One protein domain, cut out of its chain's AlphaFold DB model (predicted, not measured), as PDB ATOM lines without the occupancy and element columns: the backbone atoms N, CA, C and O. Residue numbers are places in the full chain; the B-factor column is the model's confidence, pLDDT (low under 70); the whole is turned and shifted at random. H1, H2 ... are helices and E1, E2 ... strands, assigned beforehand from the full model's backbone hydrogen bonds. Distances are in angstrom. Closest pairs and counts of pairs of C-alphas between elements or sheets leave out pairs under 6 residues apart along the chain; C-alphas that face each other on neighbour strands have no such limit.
ATOM      1  N   THR A   2     257.714 295.562 429.011       91.06
ATOM      2  CA  THR A   2     259.076 295.720 428.436       91.06
ATOM      3  C   THR A   2     259.925 294.442 428.345       91.06
ATOM      4  O   THR A   2     260.401 294.123 427.263       91.06
ATOM      5  N   ARG A   3     260.060 293.658 429.428       92.19
ATOM      6  CA  ARG A   3     260.868 292.416 429.427       92.19
ATOM      7  C   ARG A   3     260.470 291.407 428.337       92.19
ATOM      8  O   ARG A   3     261.349 290.794 427.745       92.19
ATOM      9  N   VAL A   4     259.175 291.260 428.045       94.38
ATOM     10  CA  VAL A   4     258.684 290.336 427.001       94.38
ATOM     11  C   VAL A   4     259.070 290.846 425.611       94.38
ATOM     12  O   VAL A   4     259.552 290.080 424.783       94.38
ATOM     13  N   VAL A   5     258.942 292.158 425.382       94.94
ATOM     14  CA  VAL A   5     259.330 292.810 424.120       94.94
ATOM     15  C   VAL A   5     260.833 292.654 423.861       94.94
ATOM     16  O   VAL A   5     261.223 292.306 422.749       94.94
ATOM     17  N   CYS A   6     261.677 292.817 424.886       94.62
ATOM     18  CA  CYS A   6     263.124 292.611 424.771       94.62
ATOM     19  C   CYS A   6     263.491 291.174 424.364       94.62
ATOM     20  O   CYS A   6     264.336 290.993 423.491       94.62
ATOM     21  N   VAL A   7     262.847 290.156 424.951       96.38
ATOM     22  CA  VAL A   7     263.101 288.742 424.604       96.38
ATOM     23  C   VAL A   7     262.675 288.437 423.165       96.38
ATOM     24  O   VAL A   7     263.423 287.789 422.435       96.38
ATOM     25  N   MET A   8     261.521 288.950 422.724       97.00
ATOM     26  CA  MET A   8     261.044 288.775 421.346       97.00
ATOM     27  C   MET A   8     261.973 289.443 420.320       97.00
ATOM     28  O   MET A   8     262.310 288.830 419.308       97.00
ATOM     29  N   LEU A   9     262.438 290.668 420.598       96.38
ATOM     30  CA  LEU A   9     263.406 291.376 419.751       96.38
ATOM     31  C   LEU A   9     264.748 290.642 419.681       96.38
ATOM     32  O   LEU A   9     265.288 290.472 418.591       96.38
ATOM     33  N   PHE A  10     265.267 290.165 420.815       96.75
ATOM     34  CA  PHE A  10     266.518 289.406 420.852       96.75
ATOM     35  C   PHE A  10     266.409 288.093 420.061       96.75
ATOM     36  O   PHE A  10     267.274 287.800 419.240       96.75
ATOM     37  N   GLY A  11     265.311 287.347 420.227       96.88
ATOM     38  CA  GLY A  11     265.047 286.131 419.452       96.88
ATOM     39  C   GLY A  11     264.986 286.389 417.943       96.88
ATOM     40  O   GLY A  11     265.613 285.662 417.169       96.88
ATOM     41  N   LEU A  12     264.298 287.455 417.518       96.94
ATOM     42  CA  LEU A  12     264.233 287.857 416.111       96.94
ATOM     43  C   LEU A  12     265.621 288.226 415.562       96.94
ATOM     44  O   LEU A  12     266.004 287.740 414.498       96.94
ATOM     45  N   LEU A  13     266.395 289.027 416.302       96.38
ATOM     46  CA  LEU A  13     267.758 289.414 415.928       96.38
ATOM     47  C   LEU A  13     268.677 288.194 415.795       96.38
ATOM     48  O   LEU A  13     269.370 288.078 414.787       96.38
ATOM     49  N   CYS A  14     268.638 287.247 416.735       96.44
ATOM     50  CA  CYS A  14     269.406 286.003 416.642       96.44
ATOM     51  C   CYS A  14     269.057 285.197 415.381       96.44
ATOM     52  O   CYS A  14     269.963 284.772 414.664       96.44
ATOM     53  N   VAL A  15     267.769 285.021 415.061       95.75
ATOM     54  CA  VAL A  15     267.343 284.301 413.843       95.75
ATOM     55  C   VAL A  15     267.802 285.026 412.574       95.75
ATOM     56  O   VAL A  15     268.264 284.378 411.632       95.75
ATOM     57  N   CYS A  16     267.726 286.358 412.543       92.81
ATOM     58  CA  CYS A  16     268.217 287.165 411.425       92.81
ATOM     59  C   CYS A  16     269.740 287.057 411.253       92.81
ATOM     60  O   CYS A  16     270.200 286.839 410.134       92.81
ATOM     61  N   ILE A  17     270.517 287.135 412.340       93.56
ATOM     62  CA  ILE A  17     271.983 286.997 412.312       93.56
ATOM     63  C   ILE A  17     272.385 285.600 411.833       93.56
ATOM     64  O   ILE A  17     273.226 285.486 410.945       93.56
ATOM     65  N   VAL A  18     271.754 284.535 412.342       91.75
ATOM     66  CA  VAL A  18     272.034 283.159 411.897       91.75
ATOM     67  C   VAL A  18     271.723 282.998 410.407       91.75
ATOM     68  O   VAL A  18     272.566 282.498 409.665       91.75
ATOM     69  N   ARG A  19     270.570 283.482 409.925       86.81
ATOM     70  CA  ARG A  19     270.240 283.447 408.487       86.81
ATOM     71  C   ARG A  19     271.229 284.244 407.639       86.81
ATOM     72  O   ARG A  19     271.637 283.755 406.590       86.81
ATOM     73  N   ALA A  20     271.644 285.427 408.091       85.44
ATOM     74  CA  ALA A  20     272.635 286.247 407.399       85.44
ATOM     75  C   ALA A  20     274.016 285.570 407.359       85.44
ATOM     76  O   ALA A  20     274.677 285.599 406.323       85.44
ATOM     77  N   MET A  21     274.442 284.914 408.442       84.88
ATOM     78  CA  MET A  21     275.687 284.143 408.468       84.88
ATOM     79  C   MET A  21     275.642 282.948 407.518       84.88
ATOM     80  O   MET A  21     276.568 282.785 406.727       84.88
ATOM     81  N   TYR A  22     274.560 282.165 407.534       80.62
ATOM     82  CA  TYR A  22     274.372 281.052 406.599       80.62
ATOM     83  C   TYR A  22     274.393 281.550 405.145       80.62
ATOM     84  O   TYR A  22     275.159 281.037 404.333       80.62
ATOM     85  N   ALA A  23     273.628 282.599 404.820       73.75
ATOM     86  CA  ALA A  23     273.597 283.174 403.476       73.75
ATOM     87  C   ALA A  23     274.984 283.636 402.989       73.75
ATOM     88  O   ALA A  23     275.350 283.359 401.848       73.75
ATOM     89  N   ASN A  24     275.778 284.282 403.849       73.12
ATOM     90  CA  ASN A  24     277.122 284.738 403.489       73.12
ATOM     91  C   ASN A  24     278.130 283.584 403.357       73.12
ATOM     92  O   ASN A  24     278.880 283.548 402.384       73.12
ATOM     93  N   GLN A  25     278.144 282.618 404.284       68.00
ATOM     94  CA  GLN A  25     279.115 281.514 404.252       68.00
ATOM     95  C   GLN A  25     278.994 280.666 402.975       68.00
ATOM     96  O   GLN A  25     280.008 280.382 402.337       68.00
ATOM     97  N   TYR A  26     277.772 280.340 402.539       63.72
ATOM     98  CA  TYR A  26     277.562 279.577 401.301       63.72
ATOM     99  C   TYR A  26     277.813 280.381 400.014       63.72
ATOM    100  O   TYR A  26     278.055 279.778 398.970       63.72
ATOM    101  N   GLN A  27     277.773 281.719 400.050       64.56
ATOM    102  CA  GLN A  27     278.088 282.536 398.870       64.56
ATOM    103  C   GLN A  27     279.592 282.723 398.644       64.56
ATOM    104  O   GLN A  27     280.013 282.808 397.490       64.56
ATOM    105  N   VAL A  28     280.404 282.779 399.704       68.50
ATOM    106  CA  VAL A  28     281.855 283.006 399.566       68.50
ATOM    107  C   VAL A  28     282.588 281.748 399.084       68.50
ATOM    108  O   VAL A  28     283.441 281.864 398.207       68.50
ATOM    109  N   LEU A  29     282.233 280.558 399.590       75.62
ATOM    110  CA  LEU A  29     282.907 279.298 399.226       75.62
ATOM    111  C   LEU A  29     282.777 278.950 397.737       75.62
ATOM    112  O   LEU A  29     283.744 278.553 397.097       75.62
ATOM    113  N   CYS A  30     281.597 279.148 397.145       85.62
ATOM    114  CA  CYS A  30     281.346 278.680 395.784       85.62
ATOM    115  C   CYS A  30     282.042 279.478 394.671       85.62
ATOM    116  O   CYS A  30     281.804 279.181 393.506       85.62
ATOM    117  N   LYS A  31     282.869 280.491 394.960       85.38
ATOM    118  CA  LYS A  31     283.367 281.444 393.953       85.38
ATOM    119  C   LYS A  31     284.681 281.012 393.280       85.38
ATOM    120  O   LYS A  31     285.668 281.743 393.301       85.38
ATOM    121  N   SER A  32     284.679 279.839 392.648       88.81
ATOM    122  CA  SER A  32     285.793 279.308 391.844       88.81
ATOM    123  C   SER A  32     285.457 279.230 390.345       88.81
ATOM    124  O   SER A  32     284.293 279.310 389.947       88.81
ATOM    125  N   GLN A  33     286.476 279.104 389.487       91.56
ATOM    126  CA  GLN A  33     286.273 278.793 388.065       91.56
ATOM    127  C   GLN A  33     286.143 277.279 387.865       91.56
ATOM    128  O   GLN A  33     286.820 276.503 388.536       91.56
ATOM    129  N   CYS A  34     285.309 276.867 386.913       91.94
ATOM    130  CA  CYS A  34     285.102 275.469 386.546       91.94
ATOM    131  C   CYS A  34     285.054 275.293 385.026       91.94
ATOM    132  O   CYS A  34     284.681 276.208 384.292       91.94
ATOM    133  N   ASP A  35     285.391 274.094 384.552       92.19
ATOM    134  CA  ASP A  35     285.171 273.696 383.161       92.19
ATOM    135  C   ASP A  35     283.850 272.891 383.063       92.19
ATOM    136  O   ASP A  35     283.781 271.761 383.574       92.19
ATOM    137  N   PRO A  36     282.797 273.444 382.425       88.75
ATOM    138  CA  PRO A  36     281.507 272.781 382.224       88.75
ATOM    139  C   PRO A  36     281.533 271.711 381.116       88.75
ATOM    140  O   PRO A  36     280.528 271.036 380.907       88.75
ATOM    141  N   SER A  37     282.646 271.556 380.398       86.88
ATOM    142  CA  SER A  37     282.871 270.525 379.375       86.88
ATOM    143  C   SER A  37     283.697 269.350 379.911       86.88
ATOM    144  O   SER A  37     283.563 268.229 379.419       86.88
ATOM    145  N   SER A  38     284.533 269.575 380.929       86.00
ATOM    146  CA  SER A  38     285.238 268.498 381.632       86.00
ATOM    147  C   SER A  38     284.256 267.619 382.416       86.00
ATOM    148  O   SER A  38     283.364 268.130 383.083       86.00
ATOM    149  N   SER A  39     284.441 266.296 382.430       74.25
ATOM    150  CA  SER A  39     283.620 265.388 383.259       74.25
ATOM    151  C   SER A  39     283.878 265.517 384.768       74.25
ATOM    152  O   SER A  39     283.226 264.862 385.580       74.25
ATOM    153  N   LYS A  40     284.852 266.347 385.148       71.69
ATOM    154  CA  LYS A  40     285.311 266.580 386.514       71.69
ATOM    155  C   LYS A  40     285.012 268.026 386.900       71.69
ATOM    156  O   LYS A  40     285.916 268.847 387.030       71.69
ATOM    157  N   HIS A  41     283.729 268.332 387.081       66.50
ATOM    158  CA  HIS A  41     283.273 269.636 387.564       66.50
ATOM    159  C   HIS A  41     283.699 269.846 389.029       66.50
ATOM    160  O   HIS A  41     282.918 269.627 389.955       66.50
ATOM    161  N   TYR A  42     284.950 270.253 389.248       73.69
ATOM    162  CA  TYR A  42     285.514 270.546 390.566       73.69
ATOM    163  C   TYR A  42     285.004 271.890 391.121       73.69
ATOM    164  O   TYR A  42     285.768 272.834 391.315       73.69
ATOM    165  N   CYS A  43     283.701 271.975 391.382       88.38
ATOM    166  CA  CYS A  43     283.172 272.922 392.359       88.38
ATOM    167  C   CYS A  43     283.230 272.296 393.759       88.38
ATOM    168  O   CYS A  43     283.192 271.071 393.898       88.38
ATOM    169  N   GLU A  44     283.305 273.125 394.801       87.25
ATOM    170  CA  GLU A  44     283.230 272.635 396.181       87.25
ATOM    171  C   GLU A  44     281.857 272.020 396.510       87.25
ATOM    172  O   GLU A  44     280.864 272.202 395.796       87.25
ATOM    173  N   ILE A  45     281.802 271.257 397.605       84.69
ATOM    174  CA  ILE A  45     280.609 270.512 398.022       84.69
ATOM    175  C   ILE A  45     279.436 271.477 398.245       84.69
ATOM    176  O   ILE A  45     279.497 272.370 399.085       84.69
ATOM    177  N   GLY A  46     278.342 271.262 397.509       84.50
ATOM    178  CA  GLY A  46     277.137 272.097 397.564       84.50
ATOM    179  C   GLY A  46     277.079 273.221 396.522       84.50
ATOM    180  O   GLY A  46     276.057 273.898 396.433       84.50
ATOM    181  N   CYS A  47     278.117 273.392 395.704       89.94
ATOM    182  CA  CYS A  47     278.175 274.380 394.629       89.94
ATOM    183  C   CYS A  47     277.848 273.754 393.257       89.94
ATOM    184  O   CYS A  47     278.036 272.558 393.038       89.94
ATOM    185  N   VAL A  48     277.370 274.565 392.310       90.12
ATOM    186  CA  VAL A  48     277.037 274.154 390.933       90.12
ATOM    187  C   VAL A  48     277.887 274.943 389.940       90.12
ATOM    188  O   VAL A  48     278.071 276.145 390.109       90.12
ATOM    189  N   CYS A  49     278.397 274.278 388.897       91.62
ATOM    190  CA  CYS A  49     279.101 274.937 387.796       91.62
ATOM    191  C   CYS A  49     278.091 275.543 386.809       91.62
ATOM    192  O   CYS A  49     277.397 274.811 386.094       91.62
ATOM    193  N   TYR A  50     278.016 276.871 386.759       91.62
ATOM    194  CA  TYR A  50     277.193 277.603 385.801       91.62
ATOM    195  C   TYR A  50     277.996 277.916 384.540       91.62
ATOM    196  O   TYR A  50     279.077 278.504 384.614       91.62
ATOM    197  N   ARG A  51     277.465 277.551 383.372       92.44
ATOM    198  CA  ARG A  51     278.122 277.779 382.078       92.44
ATOM    199  C   ARG A  51     277.972 279.241 381.663       92.44
ATOM    200  O   ARG A  51     276.861 279.762 381.704       92.44
ATOM    201  N   ARG A  52     279.050 279.896 381.226       92.06
ATOM    202  CA  ARG A  52     278.967 281.263 380.688       92.06
ATOM    203  C   ARG A  52     278.333 281.269 379.297       92.06
ATOM    204  O   ARG A  52     278.640 280.414 378.466       92.06
ATOM    205  N   THR A  53     277.463 282.241 379.040       91.00
ATOM    206  CA  THR A  53     276.801 282.419 377.736       91.00
ATOM    207  C   THR A  53     277.765 283.003 376.696       91.00
ATOM    208  O   THR A  53     277.667 282.667 375.520       91.00
ATOM    209  N   ASP A  54     278.726 283.830 377.125       93.00
ATOM    210  CA  ASP A  54     279.790 284.406 376.290       93.00
ATOM    211  C   ASP A  54     280.905 283.406 375.947       93.00
ATOM    212  O   ASP A  54     281.441 283.441 374.841       93.00
ATOM    213  N   ASN A  55     281.237 282.491 376.864       91.31
ATOM    214  CA  ASN A  55     282.259 281.468 376.645       91.31
ATOM    215  C   ASN A  55     281.799 280.089 377.156       91.31
ATOM    216  O   ASN A  55     281.987 279.778 378.333       91.31
ATOM    217  N   PRO A  56     281.275 279.206 376.285       88.50
ATOM    218  CA  PRO A  56     280.750 277.907 376.698       88.50
ATOM    219  C   PRO A  56     281.820 276.900 377.162       88.50
ATOM    220  O   PRO A  56     281.449 275.821 377.628       88.50
ATOM    221  N   GLN A  57     283.117 277.201 377.042       89.62
ATOM    222  CA  GLN A  57     284.199 276.382 377.611       89.62
ATOM    223  C   GLN A  57     284.582 276.803 379.037       89.62
ATOM    224  O   GLN A  57     285.335 276.096 379.698       89.62
ATOM    225  N   GLN A  58     284.064 277.928 379.532       90.81
ATOM    226  CA  GLN A  58     284.313 278.410 380.886       90.81
ATOM    227  C   GLN A  58     283.011 278.486 381.681       90.81
ATOM    228  O   GLN A  58     281.939 278.830 381.177       90.81
ATOM    229  N   GLY A  59     283.113 278.159 382.959       92.38
ATOM    230  CA  GLY A  59     282.035 278.271 383.918       92.38
ATOM    231  C   GLY A  59     282.518 278.907 385.210       92.38
ATOM    232  O   GLY A  59     283.712 278.930 385.522       92.38
ATOM    233  N   THR A  60     281.558 279.404 385.974       92.56
ATOM    234  CA  THR A  60     281.785 279.882 387.334       92.56
ATOM    235  C   THR A  60     281.005 278.977 388.269       92.56
ATOM    236  O   THR A  60     279.814 278.736 388.052       92.56
ATOM    237  N   CYS A  61     281.656 278.466 389.306       92.12
ATOM    238  CA  CYS A  61     280.943 277.833 390.400       92.12
ATOM    239  C   CYS A  61     280.071 278.887 391.110       92.12
ATOM    240  O   CYS A  61     280.395 280.077 391.161       92.12
ATOM    241  N   GLY A  62     278.933 278.456 391.640       91.44
ATOM    242  CA  GLY A  62     278.041 279.307 392.414       91.44
ATOM    243  C   GLY A  62     277.123 278.487 393.311       91.44
ATOM    244  O   GLY A  62     276.995 277.272 393.157       91.44
ATOM    245  N   SER A  63     276.494 279.155 394.276       89.62
ATOM    246  CA  SER A  63     275.510 278.505 395.142       89.62
ATOM    247  C   SER A  63     274.214 278.243 394.359       89.62
ATOM    248  O   SER A  63     273.715 279.180 393.736       89.62
ATOM    249  N   PRO A  64     273.607 277.041 394.446       86.06
ATOM    250  CA  PRO A  64     272.306 276.748 393.833       86.06
ATOM    251  C   PRO A  64     271.153 277.582 394.413       86.06
ATOM    252  O   PRO A  64     270.075 277.619 393.827       86.06
ATOM    253  N   SER A  65     271.368 278.235 395.559       84.62
ATOM    254  CA  SER A  65     270.396 279.112 396.219       84.62
ATOM    255  C   SER A  65     270.540 280.587 395.823       84.62
ATOM    256  O   SER A  65     269.719 281.407 396.231       84.62
ATOM    257  N   ALA A  66     271.594 280.955 395.087       84.56
ATOM    258  CA  ALA A  66     271.806 282.324 394.629       84.56
ATOM    259  C   ALA A  66     271.080 282.576 393.292       84.56
ATOM    260  O   ALA A  66     270.997 281.667 392.465       84.56
ATOM    261  N   PRO A  67     270.587 283.804 393.031       84.75
ATOM    262  CA  PRO A  67     270.086 284.175 391.712       84.75
ATOM    263  C   PRO A  67     271.160 283.964 390.640       84.75
ATOM    264  O   PRO A  67     272.288 284.442 390.776       84.75
ATOM    265  N   ILE A  68     270.805 283.254 389.569       86.44
ATOM    266  CA  ILE A  68     271.726 282.969 388.465       86.44
ATOM    267  C   ILE A  68     271.976 284.276 387.692       86.44
ATOM    268  O   ILE A  68     271.006 284.927 387.290       86.44
ATOM    269  N   PRO A  69     273.237 284.694 387.467       84.62
ATOM    270  CA  PRO A  69     273.520 285.899 386.693       84.62
ATOM    271  C   PRO A  69     273.017 285.755 385.247       84.62
ATOM    272  O   PRO A  69     273.199 284.690 384.662       84.62
ATOM    273  N   PRO A  70     272.494 286.815 384.604       88.31
ATOM    274  CA  PRO A  70     271.942 286.734 383.243       88.31
ATOM    275  C   PRO A  70     272.978 286.346 382.168       88.31
ATOM    276  O   PRO A  70     272.618 285.922 381.074       88.31
ATOM    277  N   SER A  71     274.271 286.468 382.479       89.62
ATOM    278  CA  SER A  71     275.395 286.026 381.643       89.62
ATOM    279  C   SER A  71     275.724 284.529 381.758       89.62
ATOM    280  O   SER A  71     276.684 284.075 381.139       89.62
ATOM    281  N   HIS A  72     274.975 283.767 382.557       90.81
ATOM    282  CA  HIS A  72     275.206 282.344 382.791       90.81
ATOM    283  C   HIS A  72     273.937 281.523 382.519       90.81
ATOM    284  O   HIS A  72     272.827 281.955 382.818       90.81
ATOM    285  N   GLN A  73     274.107 280.312 381.989       85.94
ATOM    286  CA  GLN A  73     273.035 279.327 381.845       85.94
ATOM    287  C   GLN A  73     273.074 278.297 382.975       85.94
ATOM    288  O   GLN A  73     274.142 277.816 383.370       85.94
ATOM    289  N   ASP A  74     271.888 277.904 383.445       80.31
ATOM    290  CA  ASP A  74     271.735 276.727 384.291       80.31
ATOM    291  C   ASP A  74     271.879 275.452 383.450       80.31
ATOM    292  O   ASP A  74     271.006 275.109 382.649       80.31
ATOM    293  N   SER A  75     272.962 274.713 383.683       69.94
ATOM    294  CA  SER A  75     273.220 273.413 383.058       69.94
ATOM    295  C   SER A  75     272.102 272.389 383.321       69.94
ATOM    296  O   SER A  75     271.920 271.468 382.524       69.94
ATOM    297  N   ARG A  76     271.315 272.542 384.400       70.62
ATOM    298  CA  ARG A  76     270.118 271.721 384.668       70.62
ATOM    299  C   ARG A  76     268.988 272.034 383.693       70.62
ATOM    300  O   ARG A  76     268.292 271.125 383.252       70.62
ATOM    301  N   GLN A  77     268.825 273.301 383.319       68.19
ATOM    302  CA  GLN A  77     267.784 273.734 382.388       68.19
ATOM    303  C   GLN A  77     268.107 273.299 380.952       68.19
ATOM    304  O   GLN A  77     267.205 272.887 380.221       68.19
ATOM    305  N   THR A  78     269.392 273.276 380.571       59.56
ATOM    306  CA  THR A  78     269.850 272.754 379.268       59.56
ATOM    307  C   THR A  78     269.647 271.239 379.113       59.56
ATOM    308  O   THR A  78     269.633 270.747 377.988       59.56
ATOM    309  N   GLN A  79     269.463 270.490 380.210       55.75
ATOM    310  CA  GLN A  79     269.099 269.066 380.164       55.75
ATOM    311  C   GLN A  79     267.608 268.808 379.918       55.75
ATOM    312  O   GLN A  79     267.231 267.651 379.737       55.75
ATOM    313  N   THR A  80     266.759 269.842 379.847       48.59
ATOM    314  CA  THR A  80     265.411 269.674 379.284       48.59
ATOM    315  C   THR A  80     265.591 269.155 377.855       48.59
ATOM    316  O   THR A  80     266.164 269.888 377.043       48.59
TER     317      THR A  80
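Overview. This is residues 2 to 80 of the 248 residues of the protein "Putative proline-rich receptor-like protein kinase perk2" of Amblyomma triste (UniProt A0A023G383). A small two-stranded hairpin, E1 and E2, lies within a compact head made mostly of loops, and one long helix, H1, leads into this head like a handle, with residues 2 to 22 sticking out free. The helix makes much of the length: the C-alphas span 60 by 21 by 20 A, and the body without residues 2 to 22 spans 28 by 23 by 21 A. The printed part has 79 residues with one named helix and two named strands, in the order H1, E1, E2; the sheet, E1 - E2, is antiparallel. The class is mixed, helices and strands, with 37 residues in named elements, under half, and the whole is extended, with a radius of gyration of the C-alphas of 18.0 A.

Along the chain. Strand E1 is residues 48 to 52, 12.6 A long, with C-alpha 48 at (277.037, 274.154, 390.933). Strand E2 is residues 59 to 62, ending with C-alpha 62 at (278.041, 279.307, 392.414), and is 9.4 A long. Helix H1 is residues 2 to 29, 41.1 A long, with C-alpha 2 at (259.076, 295.720, 428.436).

Arrangement. E1 and E2 form a hairpin, antiparallel at 141 degrees, with N 50 and O 60 2.9 A apart and N 62 and O 48 2.9 A apart, within hydrogen-bond range. Residues 33 to 34 pair antiparallel with residues 59 to 60 of E2, and residues 72 to 73 with residues 51 to 52 of E1. The closest C-alphas of H1 and E2, those of Gln 27 and Gly 62, are 7.2 A apart. In H1, 23 of 24 O i to N i+4 pairs are within hydrogen-bond range.

Size, cuts and confidence. The two C-alphas farthest apart, those of Thr 2 and Ser 38, are 60.1 A apart. The printed part has no cut. The link from H1 to E1 is long, 18 residues; that from E1 to E2 is short, 6 residues. Residues 63 to 80 have no named element. The mean pLDDT of the printed part is 85.3; residues 25 to 28, 41, 75 and 77 to 80 are under 70.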